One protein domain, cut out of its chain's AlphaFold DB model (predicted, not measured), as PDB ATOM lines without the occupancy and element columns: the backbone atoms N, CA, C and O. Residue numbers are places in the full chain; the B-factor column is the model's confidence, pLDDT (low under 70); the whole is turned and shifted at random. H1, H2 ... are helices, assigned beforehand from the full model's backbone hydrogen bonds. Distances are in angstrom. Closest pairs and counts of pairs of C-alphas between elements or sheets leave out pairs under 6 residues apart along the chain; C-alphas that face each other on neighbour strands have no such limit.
ATOM      1  N   VAL A  49     129.094 123.100 163.595       84.50
ATOM      2  CA  VAL A  49     129.555 121.708 163.706       84.50
ATOM      3  C   VAL A  49     130.864 121.480 162.942       84.50
ATOM      4  O   VAL A  49     131.726 120.749 163.417       84.50
ATOM      5  N   SER A  50     131.066 122.136 161.795       83.44
ATOM      6  CA  SER A  50     132.302 122.016 161.010       83.44
ATOM      7  C   SER A  50     133.515 122.621 161.714       83.44
ATOM      8  O   SER A  50     134.589 122.025 161.674       83.44
ATOM      9  N   ARG A  51     133.365 123.763 162.399       87.44
ATOM     10  CA  ARG A  51     134.458 124.358 163.193       87.44
ATOM     11  C   ARG A  51     134.821 123.471 164.381       87.44
ATOM     12  O   ARG A  51     136.001 123.256 164.642       87.44
ATOM     13  N   ALA A  52     133.816 122.899 165.046       88.81
ATOM     14  CA  ALA A  52     134.031 121.935 166.124       88.81
ATOM     15  C   ALA A  52     134.721 120.656 165.623       88.81
ATOM     16  O   ALA A  52     135.676 120.191 166.240       88.81
ATOM     17  N   GLN A  53     134.294 120.130 164.473       89.25
ATOM     18  CA  GLN A  53     134.908 118.968 163.833       89.25
ATOM     19  C   GLN A  53     136.377 119.227 163.481       89.25
ATOM     20  O   GLN A  53     137.221 118.387 163.784       89.25
ATOM     21  N   LEU A  54     136.692 120.384 162.889       88.25
ATOM     22  CA  LEU A  54     138.073 120.769 162.583       88.25
ATOM     23  C   LEU A  54     138.917 120.869 163.856       88.25
ATOM     24  O   LEU A  54     140.004 120.301 163.899       88.25
ATOM     25  N   LEU A  55     138.405 121.516 164.908       90.19
ATOM     26  CA  LEU A  55     139.124 121.660 166.174       90.19
ATOM     27  C   LEU A  55     139.438 120.301 166.815       90.19
ATOM     28  O   LEU A  55     140.580 120.050 167.200       90.19
ATOM     29  N   VAL A  56     138.441 119.417 166.912       89.69
ATOM     30  CA  VAL A  56     138.623 118.078 167.491       89.69
ATOM     31  C   VAL A  56     139.595 117.260 166.648       89.69
ATOM     32  O   VAL A  56     140.500 116.640 167.200       89.69
ATOM     33  N   LEU A  57     139.460 117.288 165.323       89.31
ATOM     34  CA  LEU A  57     140.343 116.551 164.424       89.31
ATOM     35  C   LEU A  57     141.797 117.032 164.533       89.31
ATOM     36  O   LEU A  57     142.708 116.207 164.602       89.31
ATOM     37  N   SER A  58     142.022 118.346 164.617       88.44
ATOM     38  CA  SER A  58     143.354 118.918 164.841       88.44
ATOM     39  C   SER A  58     143.936 118.524 166.200       88.44
ATOM     40  O   SER A  58     145.112 118.171 166.270       88.44
ATOM     41  N   LEU A  59     143.132 118.531 167.269       89.69
ATOM     42  CA  LEU A  59     143.577 118.116 168.605       89.69
ATOM     43  C   LEU A  59     143.928 116.625 168.657       89.69
ATOM     44  O   LEU A  59     144.982 116.262 169.173       89.69
ATOM     45  N   VAL A  60     143.082 115.765 168.089       89.19
ATOM     46  CA  VAL A  60     143.348 114.322 167.995       89.19
ATOM     47  C   VAL A  60     144.617 114.073 167.184       89.19
ATOM     48  O   VAL A  60     145.484 113.317 167.620       89.19
ATOM     49  N   GLY A  61     144.764 114.749 166.042       86.75
ATOM     50  CA  GLY A  61     145.958 114.634 165.211       86.75
ATOM     51  C   GLY A  61     147.230 115.055 165.946       86.75
ATOM     52  O   GLY A  61     148.227 114.336 165.896       86.75
ATOM     53  N   LEU A  62     147.178 116.159 166.695       87.44
ATOM     54  CA  LEU A  62     148.284 116.630 167.527       87.44
ATOM     55  C   LEU A  62     148.670 115.607 168.607       87.44
ATOM     56  O   LEU A  62     149.850 115.294 168.750       87.44
ATOM     57  N   ILE A  63     147.695 115.069 169.346       87.50
ATOM     58  CA  ILE A  63     147.942 114.089 170.418       87.50
ATOM     59  C   ILE A  63     148.593 112.825 169.850       87.50
ATOM     60  O   ILE A  63     149.593 112.348 170.389       87.50
ATOM     61  N   LEU A  64     148.059 112.304 168.742       86.81
ATOM     62  CA  LEU A  64     148.612 111.126 168.075       86.81
ATOM     63  C   LEU A  64     150.029 111.387 167.561       86.81
ATOM     64  O   LEU A  64     150.906 110.542 167.739       86.81
ATOM     65  N   PHE A  65     150.275 112.558 166.974       83.94
ATOM     66  CA  PHE A  65     151.603 112.941 166.509       83.94
ATOM     67  C   PHE A  65     152.614 113.001 167.660       83.94
ATOM     68  O   PHE A  65     153.666 112.369 167.576       83.94
ATOM     69  N   ILE A  66     152.280 113.676 168.767       84.31
ATOM     70  CA  ILE A  66     153.151 113.761 169.950       84.31
ATOM     71  C   ILE A  66     153.436 112.366 170.516       84.31
ATOM     72  O   ILE A  66     154.589 112.056 170.809       84.31
ATOM     73  N   ALA A  67     152.423 111.502 170.627       84.31
ATOM     74  CA  ALA A  67     152.597 110.136 171.119       84.31
ATOM     75  C   ALA A  67     153.545 109.310 170.230       84.31
ATOM     76  O   ALA A  67     154.379 108.561 170.739       84.31
ATOM     77  N   ARG A  68     153.458 109.468 168.903       83.44
ATOM     78  CA  ARG A  68     154.349 108.784 167.952       83.44
ATOM     79  C   ARG A  68     155.772 109.321 168.008       83.44
ATOM     80  O   ARG A  68     156.698 108.520 168.017       83.44
ATOM     81  N   VAL A  69     155.943 110.638 168.107       82.50
ATOM     82  CA  VAL A  69     157.266 111.263 168.268       82.50
ATOM     83  C   VAL A  69     157.914 110.848 169.592       82.50
ATOM     84  O   VAL A  69     159.104 110.555 169.628       82.50
ATOM     85  N   ALA A  70     157.140 110.769 170.678       80.69
ATOM     86  CA  ALA A  70     157.640 110.323 171.978       80.69
ATOM     87  C   ALA A  70     158.054 108.840 171.979       80.69
ATOM     88  O   ALA A  70     158.982 108.465 172.691       80.69
ATOM     89  N   GLY A  71     157.379 108.002 171.184       77.12
ATOM     90  CA  GLY A  71     157.717 106.585 171.017       77.12
ATOM     91  C   GLY A  71     158.794 106.301 169.962       77.12
ATOM     92  O   GLY A  71     159.387 105.221 169.979       77.12
ATOM     93  N   SER A  72     159.065 107.230 169.040       74.69
ATOM     94  CA  SER A  72     160.069 107.048 167.990       74.69
ATOM     95  C   SER A  72     161.472 107.341 168.515       74.69
ATOM     96  O   SER A  72     161.765 108.450 168.957       74.69
ATOM     97  N   GLN A  73     162.366 106.356 168.423       66.81
ATOM     98  CA  GLN A  73     163.785 106.526 168.762       66.81
ATOM     99  C   GLN A  73     164.630 106.998 167.569       66.81
ATOM    100  O   GLN A  73     165.778 107.409 167.735       66.81
ATOM    101  N   THR A  74     164.070 106.956 166.361       62.06
ATOM    102  CA  THR A  74     164.716 107.442 165.145       62.06
ATOM    103  C   THR A  74     164.474 108.945 165.018       62.06
ATOM    104  O   THR A  74     163.358 109.419 165.195       62.06
ATOM    105  N   GLY A  75     165.512 109.728 164.706       67.62
ATOM    106  CA  GLY A  75     165.407 111.177 164.451       67.62
ATOM    107  C   GLY A  75     164.676 111.532 163.148       67.62
ATOM    108  O   GLY A  75     164.985 112.544 162.527       67.62
ATOM    109  N   THR A  76     163.766 110.673 162.702       75.12
ATOM    110  CA  THR A  76     162.989 110.789 161.470       75.12
ATOM    111  C   THR A  76     161.563 111.189 161.819       75.12
ATOM    112  O   THR A  76     161.070 110.851 162.897       75.12
ATOM    113  N   LEU A  77     160.872 111.886 160.914       77.00
ATOM    114  CA  LEU A  77     159.437 112.091 161.096       77.00
ATOM    115  C   LEU A  77     158.737 110.722 161.153       77.00
ATOM    116  O   LEU A  77     159.033 109.870 160.313       77.00
ATOM    117  N   PRO A  78     157.836 110.496 162.123       76.94
ATOM    118  CA  PRO A  78     157.037 109.286 162.145       76.94
ATOM    119  C   PRO A  78     156.074 109.276 160.955       76.94
ATOM    120  O   PRO A  78     155.485 110.305 160.615       76.94
ATOM    121  N   ASP A  79     155.890 108.102 160.354       81.00
ATOM    122  CA  ASP A  79     154.917 107.918 159.281       81.00
ATOM    123  C   ASP A  79     153.500 108.247 159.763       81.00
ATOM    124  O   ASP A  79     153.109 107.954 160.902       81.00
ATOM    125  N   VAL A  80     152.717 108.863 158.874       77.44
ATOM    126  CA  VAL A  80     151.342 109.261 159.180       77.44
ATOM    127  C   VAL A  80     150.474 108.004 159.305       77.44
ATOM    128  O   VAL A  80     150.373 107.241 158.344       77.44
ATOM    129  N   PRO A  81     149.814 107.781 160.459       79.44
ATOM    130  CA  PRO A  81     148.943 106.629 160.639       79.44
ATOM    131  C   PRO A  81     147.776 106.646 159.649       79.44
ATOM    132  O   PRO A  81     147.131 107.681 159.442       79.44
ATOM    133  N   GLN A  82     147.458 105.484 159.079       82.75
ATOM    134  CA  GLN A  82     146.348 105.342 158.139       82.75
ATOM    135  C   GLN A  82     144.999 105.663 158.795       82.75
ATOM    136  O   GLN A  82     144.096 106.176 158.138       82.75
ATOM    137  N   GLU A  83     144.880 105.461 160.106       81.75
ATOM    138  CA  GLU A  83     143.709 105.832 160.898       81.75
ATOM    139  C   GLU A  83     143.468 107.345 160.884       81.75
ATOM    140  O   GLU A  83     142.327 107.793 160.814       81.75
ATOM    141  N   LEU A  84     144.541 108.142 160.904       81.56
ATOM    142  CA  LEU A  84     144.462 109.602 160.874       81.56
ATOM    143  C   LEU A  84     144.087 110.090 159.472       81.56
ATOM    144  O   LEU A  84     143.241 110.972 159.336       81.56
ATOM    145  N   LEU A  85     144.625 109.456 158.429       84.62
ATOM    146  CA  LEU A  85     144.206 109.689 157.043       84.62
ATOM    147  C   LEU A  85     142.721 109.359 156.830       84.62
ATOM    148  O   LEU A  85     141.997 110.153 156.229       84.62
ATOM    149  N   LEU A  86     142.253 108.228 157.360       84.44
ATOM    150  CA  LEU A  86     140.847 107.826 157.295       84.44
ATOM    151  C   LEU A  86     139.948 108.760 158.106       84.44
ATOM    152  O   LEU A  86     138.876 109.124 157.630       84.44
ATOM    153  N   ALA A  87     140.378 109.195 159.290       83.75
ATOM    154  CA  ALA A  87     139.639 110.163 160.091       83.75
ATOM    155  C   ALA A  87     139.506 111.502 159.355       83.75
ATOM    156  O   ALA A  87     138.402 112.035 159.240       83.75
ATOM    157  N   VAL A  88     140.596 112.025 158.785       84.75
ATOM    158  CA  VAL A  88     140.574 113.276 158.014       84.75
ATOM    159  C   VAL A  88     139.708 113.127 156.762       84.75
ATOM    160  O   VAL A  88     138.800 113.936 156.553       84.75
ATOM    161  N   GLY A  89     139.926 112.084 155.961       83.12
ATOM    162  CA  GLY A  89     139.160 111.821 154.741       83.12
ATOM    163  C   GLY A  89     137.672 111.595 155.016       83.12
ATOM    164  O   GLY A  89     136.820 112.221 154.384       83.12
ATOM    165  N   GLY A  90     137.351 110.781 156.022       83.56
ATOM    166  CA  GLY A  90     135.983 110.514 156.461       83.56
ATOM    167  C   GLY A  90     135.279 111.771 156.965       83.56
ATOM    168  O   GLY A  90     134.138 112.033 156.587       83.56
ATOM    169  N   SER A  91     135.974 112.605 157.740       80.38
ATOM    170  CA  SER A  91     135.421 113.863 158.247       80.38
ATOM    171  C   SER A  91     135.054 114.835 157.107       80.38
ATOM    172  O   SER A  91     133.985 115.453 157.130       80.38
ATOM    173  N   ASN A  92     135.876 114.904 156.051       83.31
ATOM    174  CA  ASN A  92     135.583 115.687 154.849       83.31
ATOM    175  C   ASN A  92     134.429 115.073 154.040       83.31
ATOM    176  O   ASN A  92     133.555 115.802 153.574       83.31
ATOM    177  N   GLY A  93     134.371 113.743 153.926       83.38
ATOM    178  CA  GLY A  93     133.268 113.036 153.271       83.38
ATOM    179  C   GLY A  93     131.915 113.314 153.932       83.38
ATOM    180  O   GLY A  93     130.961 113.695 153.254       83.38
ATOM    181  N   VAL A  94     131.838 113.218 155.263       82.00
ATOM    182  CA  VAL A  94     130.623 113.551 156.029       82.00
ATOM    183  C   VAL A  94     130.233 115.020 155.835       82.00
ATOM    184  O   VAL A  94     129.059 115.317 155.597       82.00
ATOM    185  N   TYR A  95     131.202 115.940 155.868       78.38
ATOM    186  CA  TYR A  95     130.952 117.362 155.618       78.38
ATOM    187  C   TYR A  95     130.347 117.608 154.227       78.38
ATOM    188  O   TYR A  95     129.333 118.306 154.101       78.38
ATOM    189  N   LEU A  96     130.924 116.998 153.186       84.25
ATOM    190  CA  LEU A  96     130.445 117.120 151.809       84.25
ATOM    191  C   LEU A  96     129.048 116.522 151.631       84.25
ATOM    192  O   LEU A  96     128.220 117.131 150.957       84.25
ATOM    193  N   LEU A  97     128.743 115.393 152.274       84.81
ATOM    194  CA  LEU A  97     127.406 114.791 152.237       84.81
ATOM    195  C   LEU A  97     126.352 115.705 152.873       84.81
ATOM    196  O   LEU A  97     125.294 115.944 152.284       84.81
ATOM    197  N   VAL A  98     126.638 116.259 154.054       80.75
ATOM    198  CA  VAL A  98     125.708 117.155 154.761       80.75
ATOM    199  C   VAL A  98     125.477 118.442 153.971       80.75
ATOM    200  O   VAL A  98     124.335 118.901 153.866       80.75
ATOM    201  N   LYS A  99     126.537 119.024 153.402       80.25
ATOM    202  CA  LYS A  99     126.444 120.256 152.610       80.25
ATOM    203  C   LYS A  99     125.769 120.013 151.262       80.25
ATOM    204  O   LYS A  99     124.850 120.743 150.901       80.25
ATOM    205  N   GLY A 100     126.161 118.948 150.568       83.44
ATOM    206  CA  GLY A 100     125.581 118.532 149.295       83.44
ATOM    207  C   GLY A 100     124.083 118.267 149.412       83.44
ATOM    208  O   GLY A 100     123.317 118.760 148.591       83.44
ATOM    209  N   ARG A 101     123.634 117.607 150.489       82.38
ATOM    210  CA  ARG A 101     122.201 117.391 150.745       82.38
ATOM    211  C   ARG A 101     121.422 118.699 150.889       82.38
ATOM    212  O   ARG A 101     120.305 118.780 150.388       82.38
ATOM    213  N   ARG A 102     121.978 119.718 151.560       79.50
ATOM    214  CA  ARG A 102     121.317 121.033 151.679       79.50
ATOM    215  C   ARG A 102     121.199 121.727 150.325       79.50
ATOM    216  O   ARG A 102     120.134 122.252 150.032       79.50
ATOM    217  N   LEU A 103     122.254 121.679 149.510       83.56
ATOM    218  CA  LEU A 103     122.251 122.251 148.159       83.56
ATOM    219  C   LEU A 103     121.248 121.539 147.241       83.56
ATOM    220  O   LEU A 103     120.490 122.187 146.523       83.56
ATOM    221  N   LEU A 104     121.185 120.206 147.309       83.50
ATOM    222  CA  LEU A 104     120.191 119.431 146.570       83.50
ATOM    223  C   LEU A 104     118.770 119.802 147.018       83.50
ATOM    224  O   LEU A 104     117.907 120.069 146.190       83.50
ATOM    225  N   ALA A 105     118.534 119.894 148.330       80.19
ATOM    226  CA  ALA A 105     117.237 120.281 148.876       80.19
ATOM    227  C   ALA A 105     116.831 121.723 148.521       80.19
ATOM    228  O   ALA A 105     115.637 121.987 148.400       80.19
ATOM    229  N   SER A 106     117.784 122.648 148.337       79.38
ATOM    230  CA  SER A 106     117.484 124.006 147.862       79.38
ATOM    231  C   SER A 106     117.149 124.061 146.371       79.38
ATOM    232  O   SER A 106     116.354 124.905 145.980       79.38
ATOM    233  N   LEU A 107     117.692 123.154 145.550       78.69
ATOM    234  CA  LEU A 107     117.388 123.089 144.112       78.69
ATOM    235  C   LEU A 107     115.975 122.564 143.819       78.69
ATOM    236  O   LEU A 107     115.375 122.974 142.837       78.69
ATOM    237  N   PHE A 108     115.432 121.687 144.668       79.38
ATOM    238  CA  PHE A 108     114.067 121.155 144.531       79.38
ATOM    239  C   PHE A 108     112.983 122.036 145.184       79.38
ATOM    240  O   PHE A 108     111.804 121.693 145.123       79.38
ATOM    241  N   LYS A 109     113.368 123.130 145.855       67.31
ATOM    242  CA  LYS A 109     112.453 124.056 146.548       67.31
ATOM    243  C   LYS A 109     112.221 125.386 145.812       67.31
ATOM    244  O   LYS A 109     111.507 126.224 146.359       67.31
ATOM    245  N   GLY A 110     112.826 125.581 144.638       53.16
ATOM    246  CA  GLY A 110     112.527 126.680 143.709       53.16
ATOM    247  C   GLY A 110     111.595 126.214 142.603       53.16
ATOM    248  O   GLY A 110     110.803 127.058 142.139       53.16
TER     249      GLY A 110
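Overview. This is residues 49 to 110 of the 110 residues of an uncharacterized protein of Deltaproteobacteria bacterium (UniProt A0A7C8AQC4). A long helical hairpin: H1 runs one way, the chain turns round through a loop, and H2 folds back side by side with H1; residues 96 to 110, of which 96 to 107 belong to H2, stick out past H1. The loop's residues 72 to 76 stick out at the other end. The printed part has 62 residues with two named helices, H1 then H2, and no named strand; the class is all helix. The whole is extended, a rod spanning 60 by 18 by 12 A, with a radius of gyration of the C-alphas of 17.0 A.

Along the chain. H1 is residues 49 to 71, 32.8 A long, from C-alpha 49 at (129.555, 121.708, 163.706). H2 is residues 82 to 107, 36.7 A long, ending with C-alpha 107 at (117.388, 123.089, 144.112).

Arrangement. H1 and H2 form a helical hairpin and touch, the closest C-alphas being those of Gly 61 and Leu 84, 6.8 A apart. H2 touches H1 with residues 84 to 95 alone. They run opposite ways at a shallow tilt of 8 degrees. In H1 and H2 every O i to N i+4 pair is within hydrogen-bond range.

Size, cuts and confidence. The C-alphas farthest apart are those of Gln 73 and Gly 110, 60.5 A. The printed part has no cut, and the link is short, 10 residues. Residues 73 to 75 and 109 to 110 have pLDDT under 70.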